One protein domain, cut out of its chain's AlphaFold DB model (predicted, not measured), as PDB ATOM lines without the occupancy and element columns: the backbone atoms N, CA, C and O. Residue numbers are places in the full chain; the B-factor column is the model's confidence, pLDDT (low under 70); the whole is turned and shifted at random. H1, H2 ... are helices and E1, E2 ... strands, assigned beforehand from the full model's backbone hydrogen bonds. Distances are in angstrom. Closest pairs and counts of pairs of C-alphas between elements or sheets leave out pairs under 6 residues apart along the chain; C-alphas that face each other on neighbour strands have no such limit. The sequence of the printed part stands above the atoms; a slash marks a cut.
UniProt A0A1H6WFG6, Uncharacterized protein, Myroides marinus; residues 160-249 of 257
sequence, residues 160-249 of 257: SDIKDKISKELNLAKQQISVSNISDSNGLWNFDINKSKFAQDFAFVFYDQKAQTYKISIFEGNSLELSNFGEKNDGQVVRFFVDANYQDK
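Overview. This is residues 160 to 249 of the 257 residues of an uncharacterized protein of Myroides marinus (UniProt A0A1H6WFG6). Two small three-stranded sheets meet along their edge strands E1 and E2 and open away from each other there as a loose V, not closed into a barrel. The helix H1 covers the face of the sheet E1 E3 E4 that is turned away from the other sheet, and the short helix H2 lies near one end of the V, between E2 and E3. The printed part has 90 residues with two named helices and six named strands, in the order H1 E1 E2 H2 E3 E4 E5 E6; its class is mixed, helices and strands. One sheet runs E1 E3 E4 and is mixed; the other runs E2 E6 E5 and is antiparallel. The whole is compact, with a radius of gyration of the C-alphas of 12.9 A, and spans 34 by 33 by 21 A.

Along the chain. In the first sheet E1 is residues 177 to 181, 13.5 A long, E3 is residues 202 to 208, 19.5 A, and E4 is residues 213 to 219, 20.3 A. In the second, E2 is residues 189 to 194, 16.3 A, E6 is residues 237 to 242, 15.9 A, and E5 is residues 230 to 232. H1 is residues 160 to 170, 15.2 A long, and begins at C-alpha 160 at (155.002, 196.488, 163.573). H2 is residues 195 to 199. E6 ends at C-alpha 242 at (172.986, 195.905, 151.738).

Arrangement. E3 is the inner strand of its sheet. It is parallel to E1 at 22 degrees, with N 205 and O 178 2.8 A apart, within hydrogen-bond range. E3 and E4 form a hairpin, antiparallel at 161 degrees, with N 204 and O 217 2.8 A apart. H1 is on this sheet, two layers with the helix on one face, at a height over the sheet of 9.5 A; it runs slantwise to the strands, at 42 degrees to E1 on the local plane. The closest C-alphas of H1 and E1 are those of Lys 163 and Ile 177, 6.5 A apart. E1 and E2 have 8 pairs of C-alphas within 8 A, the closest those of Ser 180 and Trp 189, 5.6 A apart. E2 and E6 are antiparallel at 163 degrees, with N 238 and O 193 2.8 A apart. E5 and E6 form a hairpin, antiparallel at 135 degrees, with N 239 and O 230 2.8 A apart. H2 only grazes the sheet E2 E6 E5, with its residues 195 to 198. E4 and E6 are apart. In H1 every O i to N i+4 pair is within hydrogen-bond range; in H2 0 of 1 is, but 2 of 2 O i to N i+3 pairs are.

Size, cuts and confidence. The C-alphas farthest apart, those of Ala 211 and Asp 234, are 35.9 A apart. The printed part has no cut and no long link. Its mean pLDDT is 87.0, and residue 233 is under 70.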
ATOM      1  N   SER A 160     156.159 197.375 163.450       75.44
ATOM      2  CA  SER A 160     155.002 196.488 163.573       75.44
ATOM      3  C   SER A 160     153.935 196.775 162.516       75.44
ATOM      4  O   SER A 160     153.486 195.841 161.866       75.44
ATOM      5  N   ASP A 161     153.577 198.035 162.275       80.25
ATOM      6  CA  ASP A 161     152.552 198.400 161.285       80.25
ATOM      7  C   ASP A 161     152.991 198.036 159.863       80.25
ATOM      8  O   ASP A 161     152.199 197.528 159.067       80.25
ATOM      9  N   ILE A 162     154.282 198.221 159.563       77.69
ATOM     10  CA  ILE A 162     154.880 197.806 158.287       77.69
ATOM     11  C   ILE A 162     154.765 196.286 158.124       77.69
ATOM     12  O   ILE A 162     154.310 195.808 157.086       77.69
ATOM     13  N   LYS A 163     155.121 195.511 159.158       83.44
ATOM     14  CA  LYS A 163     154.968 194.050 159.125       83.44
ATOM     15  C   LYS A 163     153.515 193.625 158.955       83.44
ATOM     16  O   LYS A 163     153.261 192.669 158.232       83.44
ATOM     17  N   ASP A 164     152.579 194.323 159.584       83.31
ATOM     18  CA  ASP A 164     151.155 193.987 159.538       83.31
ATOM     19  C   ASP A 164     150.563 194.250 158.158       83.31
ATOM     20  O   ASP A 164     149.790 193.434 157.652       83.31
ATOM     21  N   LYS A 165     150.970 195.350 157.522       83.19
ATOM     22  CA  LYS A 165     150.579 195.670 156.150       83.19
ATOM     23  C   LYS A 165     151.142 194.653 155.156       83.19
ATOM     24  O   LYS A 165     150.380 194.078 154.385       83.19
ATOM     25  N   ILE A 166     152.441 194.366 155.237       83.81
ATOM     26  CA  ILE A 166     153.119 193.397 154.360       83.81
ATOM     27  C   ILE A 166     152.548 191.989 154.552       83.81
ATOM     28  O   ILE A 166     152.308 191.281 153.580       83.81
ATOM     29  N   SER A 167     152.283 191.595 155.798       86.81
ATOM     30  CA  SER A 167     151.675 190.304 156.125       86.81
ATOM     31  C   SER A 167     150.316 190.127 155.445       86.81
ATOM     32  O   SER A 167     150.048 189.062 154.895       86.81
ATOM     33  N   LYS A 168     149.484 191.179 155.425       86.31
ATOM     34  CA  LYS A 168     148.178 191.168 154.753       86.31
ATOM     35  C   LYS A 168     148.288 191.189 153.228       86.31
ATOM     36  O   LYS A 168     147.573 190.439 152.577       86.31
ATOM     37  N   GLU A 169     149.147 192.039 152.667       85.12
ATOM     38  CA  GLU A 169     149.275 192.207 151.209       85.12
ATOM     39  C   GLU A 169     149.934 190.998 150.531       85.12
ATOM     40  O   GLU A 169     149.520 190.609 149.443       85.12
ATOM     41  N   LEU A 170     150.930 190.383 151.179       83.50
ATOM     42  CA  LEU A 170     151.710 189.274 150.616       83.50
ATOM     43  C   LEU A 170     151.324 187.899 151.176       83.50
ATOM     44  O   LEU A 170     151.944 186.904 150.819       83.50
ATOM     45  N   ASN A 171     150.332 187.834 152.071       86.44
ATOM     46  CA  ASN A 171     149.912 186.608 152.757       86.44
ATOM     47  C   ASN A 171     151.075 185.860 153.455       86.44
ATOM     48  O   ASN A 171     151.136 184.632 153.466       86.44
ATOM     49  N   LEU A 172     152.011 186.614 154.043       85.81
ATOM     50  CA  LEU A 172     153.158 186.092 154.796       85.81
ATOM     51  C   LEU A 172     152.926 186.237 156.298       85.81
ATOM     52  O   LEU A 172     152.364 187.230 156.759       85.81
ATOM     53  N   ALA A 173     153.421 185.302 157.106       87.75
ATOM     54  CA  ALA A 173     153.380 185.446 158.556       87.75
ATOM     55  C   ALA A 173     154.440 186.453 159.051       87.75
ATOM     56  O   ALA A 173     155.526 186.569 158.484       87.75
ATOM     57  N   LYS A 174     154.187 187.163 160.160       85.75
ATOM     58  CA  LYS A 174     155.088 188.231 160.654       85.75
ATOM     59  C   LYS A 174     156.532 187.764 160.912       85.75
ATOM     60  O   LYS A 174     157.468 188.562 160.827       85.75
ATOM     61  N   GLN A 175     156.737 186.483 161.230       87.56
ATOM     62  CA  GLN A 175     158.057 185.875 161.430       87.56
ATOM     63  C   GLN A 175     158.872 185.688 160.135       87.56
ATOM     64  O   GLN A 175     160.105 185.601 160.219       87.56
ATOM     65  N   GLN A 176     158.197 185.659 158.979       88.50
ATOM     66  CA  GLN A 176     158.767 185.607 157.623       88.50
ATOM     67  C   GLN A 176     159.189 186.986 157.102       88.50
ATOM     68  O   GLN A 176     159.721 187.100 156.005       88.50
ATOM     69  N   ILE A 177     158.953 188.043 157.882       91.12
ATOM     70  CA  ILE A 177     159.263 189.415 157.498       91.12
ATOM     71  C   ILE A 177     160.386 189.924 158.395       91.12
ATOM     72  O   ILE A 177     160.224 190.054 159.620       91.12
ATOM     73  N   SER A 178     161.519 190.252 157.781       91.12
ATOM     74  CA  SER A 178     162.629 190.915 158.455       91.12
ATOM     75  C   SER A 178     162.784 192.338 157.966       91.12
ATOM     76  O   SER A 178     162.805 192.610 156.772       91.12
ATOM     77  N   VAL A 179     162.922 193.241 158.927       91.31
ATOM     78  CA  VAL A 179     163.036 194.677 158.693       91.31
ATOM     79  C   VAL A 179     164.383 195.122 159.229       91.31
ATOM     80  O   VAL A 179     164.759 194.730 160.335       91.31
ATOM     81  N   SER A 180     165.092 195.927 158.448       92.00
ATOM     82  CA  SER A 180     166.319 196.583 158.881       92.00
ATOM     83  C   SER A 180     166.240 198.074 158.585       92.00
ATOM     84  O   SER A 180     165.658 198.482 157.581       92.00
ATOM     85  N   ASN A 181     166.844 198.867 159.464       90.88
ATOM     86  CA  ASN A 181     167.030 200.305 159.287       90.88
ATOM     87  C   ASN A 181     168.421 200.558 158.697       90.88
ATOM     88  O   ASN A 181     169.321 199.729 158.863       90.88
ATOM     89  N   ILE A 182     168.631 201.725 158.085       89.44
ATOM     90  CA  ILE A 182     169.974 202.157 157.685       89.44
ATOM     91  C   ILE A 182     170.803 202.327 158.959       89.44
ATOM     92  O   ILE A 182     170.442 203.092 159.851       89.44
ATOM     93  N   SER A 183     171.904 201.601 159.085       89.00
ATOM     94  CA  SER A 183     172.743 201.684 160.273       89.00
ATOM     95  C   SER A 183     173.578 202.963 160.263       89.00
ATOM     96  O   SER A 183     174.274 203.247 159.294       89.00
ATOM     97  N   ASP A 184     173.568 203.714 161.366       84.25
ATOM     98  CA  ASP A 184     174.328 204.969 161.473       84.25
ATOM     99  C   ASP A 184     175.853 204.765 161.423       84.25
ATOM    100  O   ASP A 184     176.591 205.697 161.117       84.25
ATOM    101  N   SER A 185     176.343 203.554 161.714       87.81
ATOM    102  CA  SER A 185     177.780 203.262 161.759       87.81
ATOM    103  C   SER A 185     178.398 203.009 160.387       87.81
ATOM    104  O   SER A 185     179.584 203.272 160.199       87.81
ATOM    105  N   ASN A 186     177.630 202.470 159.439       88.00
ATOM    106  CA  ASN A 186     178.145 202.068 158.129       88.00
ATOM    107  C   ASN A 186     177.277 202.526 156.946       88.00
ATOM    108  O   ASN A 186     177.692 202.353 155.805       88.00
ATOM    109  N   GLY A 187     176.102 203.108 157.198       88.69
ATOM    110  CA  GLY A 187     175.174 203.555 156.163       88.69
ATOM    111  C   GLY A 187     174.483 202.426 155.392       88.69
ATOM    112  O   GLY A 187     173.956 202.688 154.317       88.69
ATOM    113  N   LEU A 188     174.485 201.189 155.902       91.50
ATOM    114  CA  LEU A 188     173.937 200.003 155.231       91.50
ATOM    115  C   LEU A 188     172.729 199.435 155.978       91.50
ATOM    116  O   LEU A 188     172.606 199.589 157.197       91.50
ATOM    117  N   TRP A 189     171.879 198.699 155.261       94.44
ATOM    118  CA  TRP A 189     170.905 197.810 155.886       94.44
ATOM    119  C   TRP A 189     171.588 196.511 156.306       94.44
ATOM    120  O   TRP A 189     172.106 195.764 155.475       94.44
ATOM    121  N   ASN A 190     171.571 196.241 157.610       93.25
ATOM    122  CA  ASN A 190     172.197 195.058 158.188       93.25
ATOM    123  C   ASN A 190     171.112 194.042 158.562       93.25
ATOM    124  O   ASN A 190     170.280 194.331 159.427       93.25
ATOM    125  N   PHE A 191     171.120 192.860 157.954       92.44
ATOM    126  CA  PHE A 191     170.211 191.770 158.321       92.44
ATOM    127  C   PHE A 191     170.999 190.607 158.904       92.44
ATOM    128  O   PHE A 191     171.943 190.147 158.276       92.44
ATOM    129  N   ASP A 192     170.570 190.110 160.062       91.88
ATOM    130  CA  ASP A 192     171.065 188.877 160.674       91.88
ATOM    131  C   ASP A 192     169.885 187.883 160.717       91.88
ATOM    132  O   ASP A 192     168.978 188.011 161.546       91.88
ATOM    133  N   ILE A 193     169.844 186.928 159.780       90.62
ATOM    134  CA  ILE A 193     168.707 186.017 159.557       90.62
ATOM    135  C   ILE A 193     169.121 184.571 159.819       90.62
ATOM    136  O   ILE A 193     170.108 184.089 159.275       90.62
ATOM    137  N   ASN A 194     168.355 183.845 160.633       90.56
ATOM    138  CA  ASN A 194     168.606 182.420 160.847       90.56
ATOM    139  C   ASN A 194     168.338 181.622 159.556       90.56
ATOM    140  O   ASN A 194     167.282 181.804 158.947       90.56
ATOM    141  N   LYS A 195     169.248 180.711 159.181       88.69
ATOM    142  CA  LYS A 195     169.151 179.872 157.971       88.69
ATOM    143  C   LYS A 195     167.810 179.144 157.845       88.69
ATOM    144  O   LYS A 195     167.267 179.050 156.751       88.69
ATOM    145  N   SER A 196     167.234 178.705 158.965       88.19
ATOM    146  CA  SER A 196     165.927 178.025 158.990       88.19
ATOM    147  C   SER A 196     164.785 178.851 158.387       88.19
ATOM    148  O   SER A 196     163.818 178.283 157.890       88.19
ATOM    149  N   LYS A 197     164.890 180.187 158.383       87.31
ATOM    150  CA  LYS A 197     163.855 181.072 157.830       87.31
ATOM    151  C   LYS A 197     163.779 181.051 156.306       87.31
ATOM    152  O   LYS A 197     162.729 181.398 155.783       87.31
ATOM    153  N   PHE A 198     164.844 180.634 155.624       88.38
ATOM    154  CA  PHE A 198     164.888 180.550 154.162       88.38
ATOM    155  C   PHE A 198     164.256 179.263 153.613       88.38
ATOM    156  O   PHE A 198     164.189 179.099 152.403       88.38
ATOM    157  N   ALA A 199     163.770 178.360 154.476       87.62
ATOM    158  CA  ALA A 199     163.039 177.159 154.055       87.62
ATOM    159  C   ALA A 199     161.626 177.459 153.516       87.62
ATOM    160  O   ALA A 199     160.990 176.592 152.921       87.62
ATOM    161  N   GLN A 200     161.135 178.675 153.747       89.94
ATOM    162  CA  GLN A 200     159.813 179.170 153.378       89.94
ATOM    163  C   GLN A 200     159.953 180.562 152.761       89.94
ATOM    164  O   GLN A 200     161.009 181.187 152.886       89.94
ATOM    165  N   ASP A 201     158.877 181.056 152.158       90.75
ATOM    166  CA  ASP A 201     158.861 182.388 151.562       90.75
ATOM    167  C   ASP A 201     159.227 183.455 152.592       90.75
ATOM    168  O   ASP A 201     158.839 183.385 153.768       90.75
ATOM    169  N   PHE A 202     160.005 184.436 152.154       90.50
ATOM    170  CA  PHE A 202     160.631 185.391 153.051       90.50
ATOM    171  C   PHE A 202     160.707 186.782 152.433       90.50
ATOM    172  O   PHE A 202     161.033 186.937 151.257       90.50
ATOM    173  N   ALA A 203     160.444 187.806 153.246       90.69
ATOM    174  CA  ALA A 203     160.488 189.198 152.821       90.69
ATOM    175  C   ALA A 203     161.562 189.984 153.581       90.69
ATOM    176  O   ALA A 203     161.584 190.030 154.818       90.69
ATOM    177  N   PHE A 204     162.415 190.659 152.814       92.19
ATOM    178  CA  PHE A 204     163.324 191.689 153.297       92.19
ATOM    179  C   PHE A 204     162.668 193.051 153.148       92.19
ATOM    180  O   PHE A 204     162.158 193.391 152.081       92.19
ATOM    181  N   VAL A 205     162.718 193.842 154.212       91.62
ATOM    182  CA  VAL A 205     162.192 195.204 154.238       91.62
ATOM    183  C   VAL A 205     163.330 196.162 154.549       91.62
ATOM    184  O   VAL A 205     163.857 196.191 155.667       91.62
ATOM    185  N   PHE A 206     163.698 196.944 153.541       90.62
ATOM    186  CA  PHE A 206     164.725 197.976 153.612       90.62
ATOM    187  C   PHE A 206     164.062 199.280 154.038       90.62
ATOM    188  O   PHE A 206     163.463 199.966 153.209       90.62
ATOM    189  N   TYR A 207     164.098 199.592 155.333       89.50
ATOM    190  CA  TYR A 207     163.475 200.799 155.864       89.50
ATOM    191  C   TYR A 207     164.475 201.954 155.889       89.50
ATOM    192  O   TYR A 207     165.518 201.872 156.544       89.50
ATOM    193  N   ASP A 208     164.159 203.035 155.184       86.81
ATOM    194  CA  ASP A 208     164.860 204.307 155.322       86.81
ATOM    195  C   ASP A 208     164.169 205.117 156.419       86.81
ATOM    196  O   ASP A 208     163.118 205.722 156.211       86.81
ATOM    197  N   GLN A 209     164.763 205.139 157.613       81.75
ATOM    198  CA  GLN A 209     164.197 205.857 158.752       81.75
ATOM    199  C   GLN A 209     164.216 207.386 158.599       81.75
ATOM    200  O   GLN A 209     163.501 208.069 159.335       81.75
ATOM    201  N   LYS A 210     165.032 207.932 157.684       80.69
ATOM    202  CA  LYS A 210     165.110 209.375 157.416       80.69
ATOM    203  C   LYS A 210     164.035 209.787 156.414       80.69
ATOM    204  O   LYS A 210     163.321 210.752 156.672       80.69
ATOM    205  N   ALA A 211     163.911 209.047 155.311       80.00
ATOM    206  CA  ALA A 211     162.913 209.293 154.267       80.00
ATOM    207  C   ALA A 211     161.524 208.722 154.599       80.00
ATOM    208  O   ALA A 211     160.535 209.128 154.001       80.00
ATOM    209  N   GLN A 212     161.444 207.818 155.578       74.88
ATOM    210  CA  GLN A 212     160.213 207.147 156.031       74.88
ATOM    211  C   GLN A 212     159.559 206.272 154.975       74.88
ATOM    212  O   GLN A 212     158.348 206.055 154.961       74.88
ATOM    213  N   THR A 213     160.381 205.751 154.083       81.25
ATOM    214  CA  THR A 213     159.969 204.865 153.007       81.25
ATOM    215  C   THR A 213     160.550 203.488 153.251       81.25
ATOM    216  O   THR A 213     161.621 203.349 153.844       81.25
ATOM    217  N   TYR A 214     159.875 202.461 152.751       87.56
ATOM    218  CA  TYR A 214     160.437 201.123 152.693       87.56
ATOM    219  C   TYR A 214     160.392 200.577 151.275       87.56
ATOM    220  O   TYR A 214     159.531 200.937 150.472       87.56
ATOM    221  N   LYS A 215     161.331 199.682 150.998       86.69
ATOM    222  CA  LYS A 215     161.347 198.829 149.815       86.69
ATOM    223  C   LYS A 215     161.320 197.373 150.239       86.69
ATOM    224  O   LYS A 215     161.835 197.043 151.311       86.69
ATOM    225  N   ILE A 216     160.714 196.523 149.415       88.75
ATOM    226  CA  ILE A 216     160.552 195.103 149.727       88.75
ATOM    227  C   ILE A 216     161.270 194.267 148.675       88.75
ATOM    228  O   ILE A 216     161.223 194.568 147.486       88.75
ATOM    229  N   SER A 217     161.919 193.200 149.127       90.50
ATOM    230  CA  SER A 217     162.359 192.104 148.270       90.50
ATOM    231  C   SER A 217     161.800 190.796 148.813       90.50
ATOM    232  O   SER A 217     161.900 190.538 150.015       90.50
ATOM    233  N   ILE A 218     161.182 190.003 147.942       89.44
ATOM    234  CA  ILE A 218     160.511 188.748 148.293       89.44
ATOM    235  C   ILE A 218     161.295 187.596 147.678       89.44
ATOM    236  O   ILE A 218     161.727 187.679 146.528       89.44
ATOM    237  N   PHE A 219     161.443 186.526 148.449       87.81
ATOM    238  CA  PHE A 219     162.071 185.285 148.029       87.81
ATOM    239  C   PHE A 219     161.130 184.120 148.267       87.81
ATOM    240  O   PHE A 219     160.448 184.073 149.291       87.81
ATOM    241  N   GLU A 220     161.153 183.176 147.336       87.12
ATOM    242  CA  GLU A 220     160.518 181.880 147.515       87.12
ATOM    243  C   GLU A 220     161.393 180.998 148.415       87.12
ATOM    244  O   GLU A 220     162.626 181.106 148.437       87.12
ATOM    245  N   GLY A 221     160.758 180.117 149.183       87.62
ATOM    246  CA  GLY A 221     161.477 179.164 150.022       87.62
ATOM    247  C   GLY A 221     162.509 178.353 149.228       87.62
ATOM    248  O   GLY A 221     162.219 177.811 148.165       87.62
ATOM    249  N   ASN A 222     163.719 178.228 149.775       86.06
ATOM    250  CA  ASN A 222     164.861 177.515 149.191       86.06
ATOM    251  C   ASN A 222     165.381 178.085 147.855       86.06
ATOM    252  O   ASN A 222     166.167 177.418 147.186       86.06
ATOM    253  N   SER A 223     164.998 179.308 147.470       84.81
ATOM    254  CA  SER A 223     165.432 179.909 146.201       84.81
ATOM    255  C   SER A 223     166.801 180.602 146.264       84.81
ATOM    256  O   SER A 223     167.318 181.031 145.233       84.81
ATOM    257  N   LEU A 224     167.368 180.788 147.460       82.81
ATOM    258  CA  LEU A 224     168.582 181.574 147.681       82.81
ATOM    259  C   LEU A 224     169.755 180.679 148.098       82.81
ATOM    260  O   LEU A 224     169.700 180.011 149.131       82.81
ATOM    261  N   GLU A 225     170.847 180.710 147.334       83.75
ATOM    262  CA  GLU A 225     172.093 180.032 147.704       83.75
ATOM    263  C   GLU A 225     172.829 180.807 148.803       83.75
ATOM    264  O   GLU A 225     173.415 181.864 148.567       83.75
ATOM    265  N   LEU A 226     172.803 180.280 150.030       84.75
ATOM    266  CA  LEU A 226     173.312 180.986 151.210       84.75
ATOM    267  C   LEU A 226     174.846 180.953 151.364       84.75
ATOM    268  O   LEU A 226     175.383 181.680 152.195       84.75
ATOM    269  N   SER A 227     175.551 180.134 150.579       80.75
ATOM    270  CA  SER A 227     177.000 179.884 150.691       80.75
ATOM    271  C   SER A 227     177.880 181.108 150.416       80.75
ATOM    272  O   SER A 227     179.018 181.154 150.875       80.75
ATOM    273  N   ASN A 228     177.363 182.093 149.680       80.62
ATOM    274  CA  ASN A 228     178.115 183.281 149.264       80.62
ATOM    275  C   ASN A 228     178.012 184.453 150.257       80.62
ATOM    276  O   ASN A 228     178.614 185.504 150.032       80.62
ATOM    277  N   PHE A 229     177.258 184.293 151.347       86.31
ATOM    278  CA  PHE A 229     177.013 185.348 152.326       86.31
ATOM    279  C   PHE A 229     177.822 185.136 153.608       86.31
ATOM    280  O   PHE A 229     178.214 184.024 153.954       86.31
ATOM    281  N   GLY A 230     178.075 186.223 154.339       84.19
ATOM    282  CA  GLY A 230     178.776 186.144 155.621       84.19
ATOM    283  C   GLY A 230     177.933 185.440 156.684       84.19
ATOM    284  O   GLY A 230     176.718 185.620 156.730       84.19
ATOM    285  N   GLU A 231     178.563 184.684 157.582       88.19
ATOM    286  CA  GLU A 231     177.861 183.934 158.631       88.19
ATOM    287  C   GLU A 231     178.256 184.381 160.048       88.19
ATOM    288  O   GLU A 231     179.345 184.907 160.291       88.19
ATOM    289  N   LYS A 232     177.347 184.172 161.004       81.06
ATOM    290  CA  LYS A 232     177.511 184.432 162.439       81.06
ATOM    291  C   LYS A 232     177.056 183.217 163.254       81.06
ATOM    292  O   LYS A 232     176.194 182.473 162.795       81.06
ATOM    293  N   ASN A 233     177.574 183.087 164.481       57.06
ATOM    294  CA  ASN A 233     177.197 182.075 165.483       57.06
ATOM    295  C   ASN A 233     177.143 180.643 164.916       57.06
ATOM    296  O   ASN A 233     176.082 180.184 164.494       57.06
ATOM    297  N   ASP A 234     178.293 179.966 164.890       73.00
ATOM    298  CA  ASP A 234     178.461 178.569 164.442       73.00
ATOM    299  C   ASP A 234     177.846 178.248 163.062       73.00
ATOM    300  O   ASP A 234     177.521 177.103 162.758       73.00
ATOM    301  N   GLY A 235     177.664 179.269 162.218       78.56
ATOM    302  CA  GLY A 235     177.112 179.142 160.870       78.56
ATOM    303  C   GLY A 235     175.584 179.068 160.785       78.56
ATOM    304  O   GLY A 235     175.046 178.717 159.736       78.56
ATOM    305  N   GLN A 236     174.841 179.384 161.851       85.06
ATOM    306  CA  GLN A 236     173.369 179.325 161.833       85.06
ATOM    307  C   GLN A 236     172.695 180.611 161.346       85.06
ATOM    308  O   GLN A 236     171.534 180.584 160.927       85.06
ATOM    309  N   VAL A 237     173.389 181.747 161.421       89.62
ATOM    310  CA  VAL A 237     172.853 183.061 161.048       89.62
ATOM    311  C   VAL A 237     173.599 183.577 159.831       89.62
ATOM    312  O   VAL A 237     174.818 183.702 159.863       89.62
ATOM    313  N   VAL A 238     172.857 183.911 158.780       90.75
ATOM    314  CA  VAL A 238     173.379 184.564 157.581       90.75
ATOM    315  C   VAL A 238     173.244 186.067 157.737       90.75
ATOM    316  O   VAL A 238     172.220 186.570 158.214       90.75
ATOM    317  N   ARG A 239     174.289 186.778 157.332       91.31
ATOM    318  CA  ARG A 239     174.397 188.218 157.429       91.31
ATOM    319  C   ARG A 239     174.411 188.869 156.057       91.31
ATOM    320  O   ARG A 239     175.217 188.509 155.204       91.31
ATOM    321  N   PHE A 240     173.602 189.910 155.928       92.31
ATOM    322  CA  PHE A 240     173.538 190.760 154.748       92.31
ATOM    323  C   PHE A 240     173.900 192.190 155.133       92.31
ATOM    324  O   PHE A 240     173.456 192.699 156.166       92.31
ATOM    325  N   PHE A 241     174.711 192.820 154.296       92.50
ATOM    326  CA  PHE A 241     175.136 194.209 154.375       92.50
ATOM    327  C   PHE A 241     174.781 194.876 153.052       92.50
ATOM    328  O   PHE A 241     175.570 194.843 152.107       92.50
ATOM    329  N   VAL A 242     173.587 195.453 152.992       93.25
ATOM    330  CA  VAL A 242     172.986 195.905 151.738       93.25
ATOM    331  C   VAL A 242     173.119 197.417 151.603       93.25
ATOM    332  O   VAL A 242     172.793 198.159 152.533       93.25
ATOM    333  N   ASP A 243     173.624 197.861 150.455       93.31
ATOM    334  CA  ASP A 243     173.812 199.274 150.127       93.31
ATOM    335  C   ASP A 243     172.549 199.933 149.543       93.31
ATOM    336  O   ASP A 243     171.518 199.293 149.337       93.31
ATOM    337  N   ALA A 244     172.643 201.234 149.248       90.88
ATOM    338  CA  ALA A 244     171.559 202.032 148.668       90.88
ATOM    339  C   ALA A 244     171.106 201.573 147.265       90.88
ATOM    340  O   ALA A 244     170.009 201.926 146.838       90.88
ATOM    341  N   ASN A 245     171.921 200.784 146.555       92.69
ATOM    342  CA  ASN A 245     171.573 200.183 145.264       92.69
ATOM    343  C   ASN A 245     170.938 198.795 145.422       92.69
ATOM    344  O   ASN A 245     170.724 198.097 144.424       92.69
ATOM    345  N   TYR A 246     170.637 198.401 146.663       92.38
ATOM    346  CA  TYR A 246     170.114 197.094 147.032       92.38
ATOM    347  C   TYR A 246     171.058 195.958 146.635       92.38
ATOM    348  O   TYR A 246     170.624 194.877 146.229       92.38
ATOM    349  N   GLN A 247     172.362 196.216 146.742       93.81
ATOM    350  CA  GLN A 247     173.410 195.237 146.518       93.81
ATOM    351  C   GLN A 247     174.074 194.868 147.848       93.81
ATOM    352  O   GLN A 247     174.480 195.726 148.631       93.81
ATOM    353  N   ASP A 248     174.158 193.570 148.119       92.75
ATOM    354  CA  ASP A 248     174.907 193.027 149.246       92.75
ATOM    355  C   ASP A 248     176.417 193.040 148.967       92.75
ATOM    356  O   ASP A 248     176.857 192.986 147.818       92.75
ATOM    357  N   LYS A 249     177.233 193.022 150.025       88.50
ATOM    358  CA  LYS A 249     178.698 192.902 149.917       88.50
ATOM    359  C   LYS A 249     179.187 191.652 149.176       88.50
ATOM    360  O   LYS A 249     180.286 191.690 148.631       88.50
TER     361      LYS A 249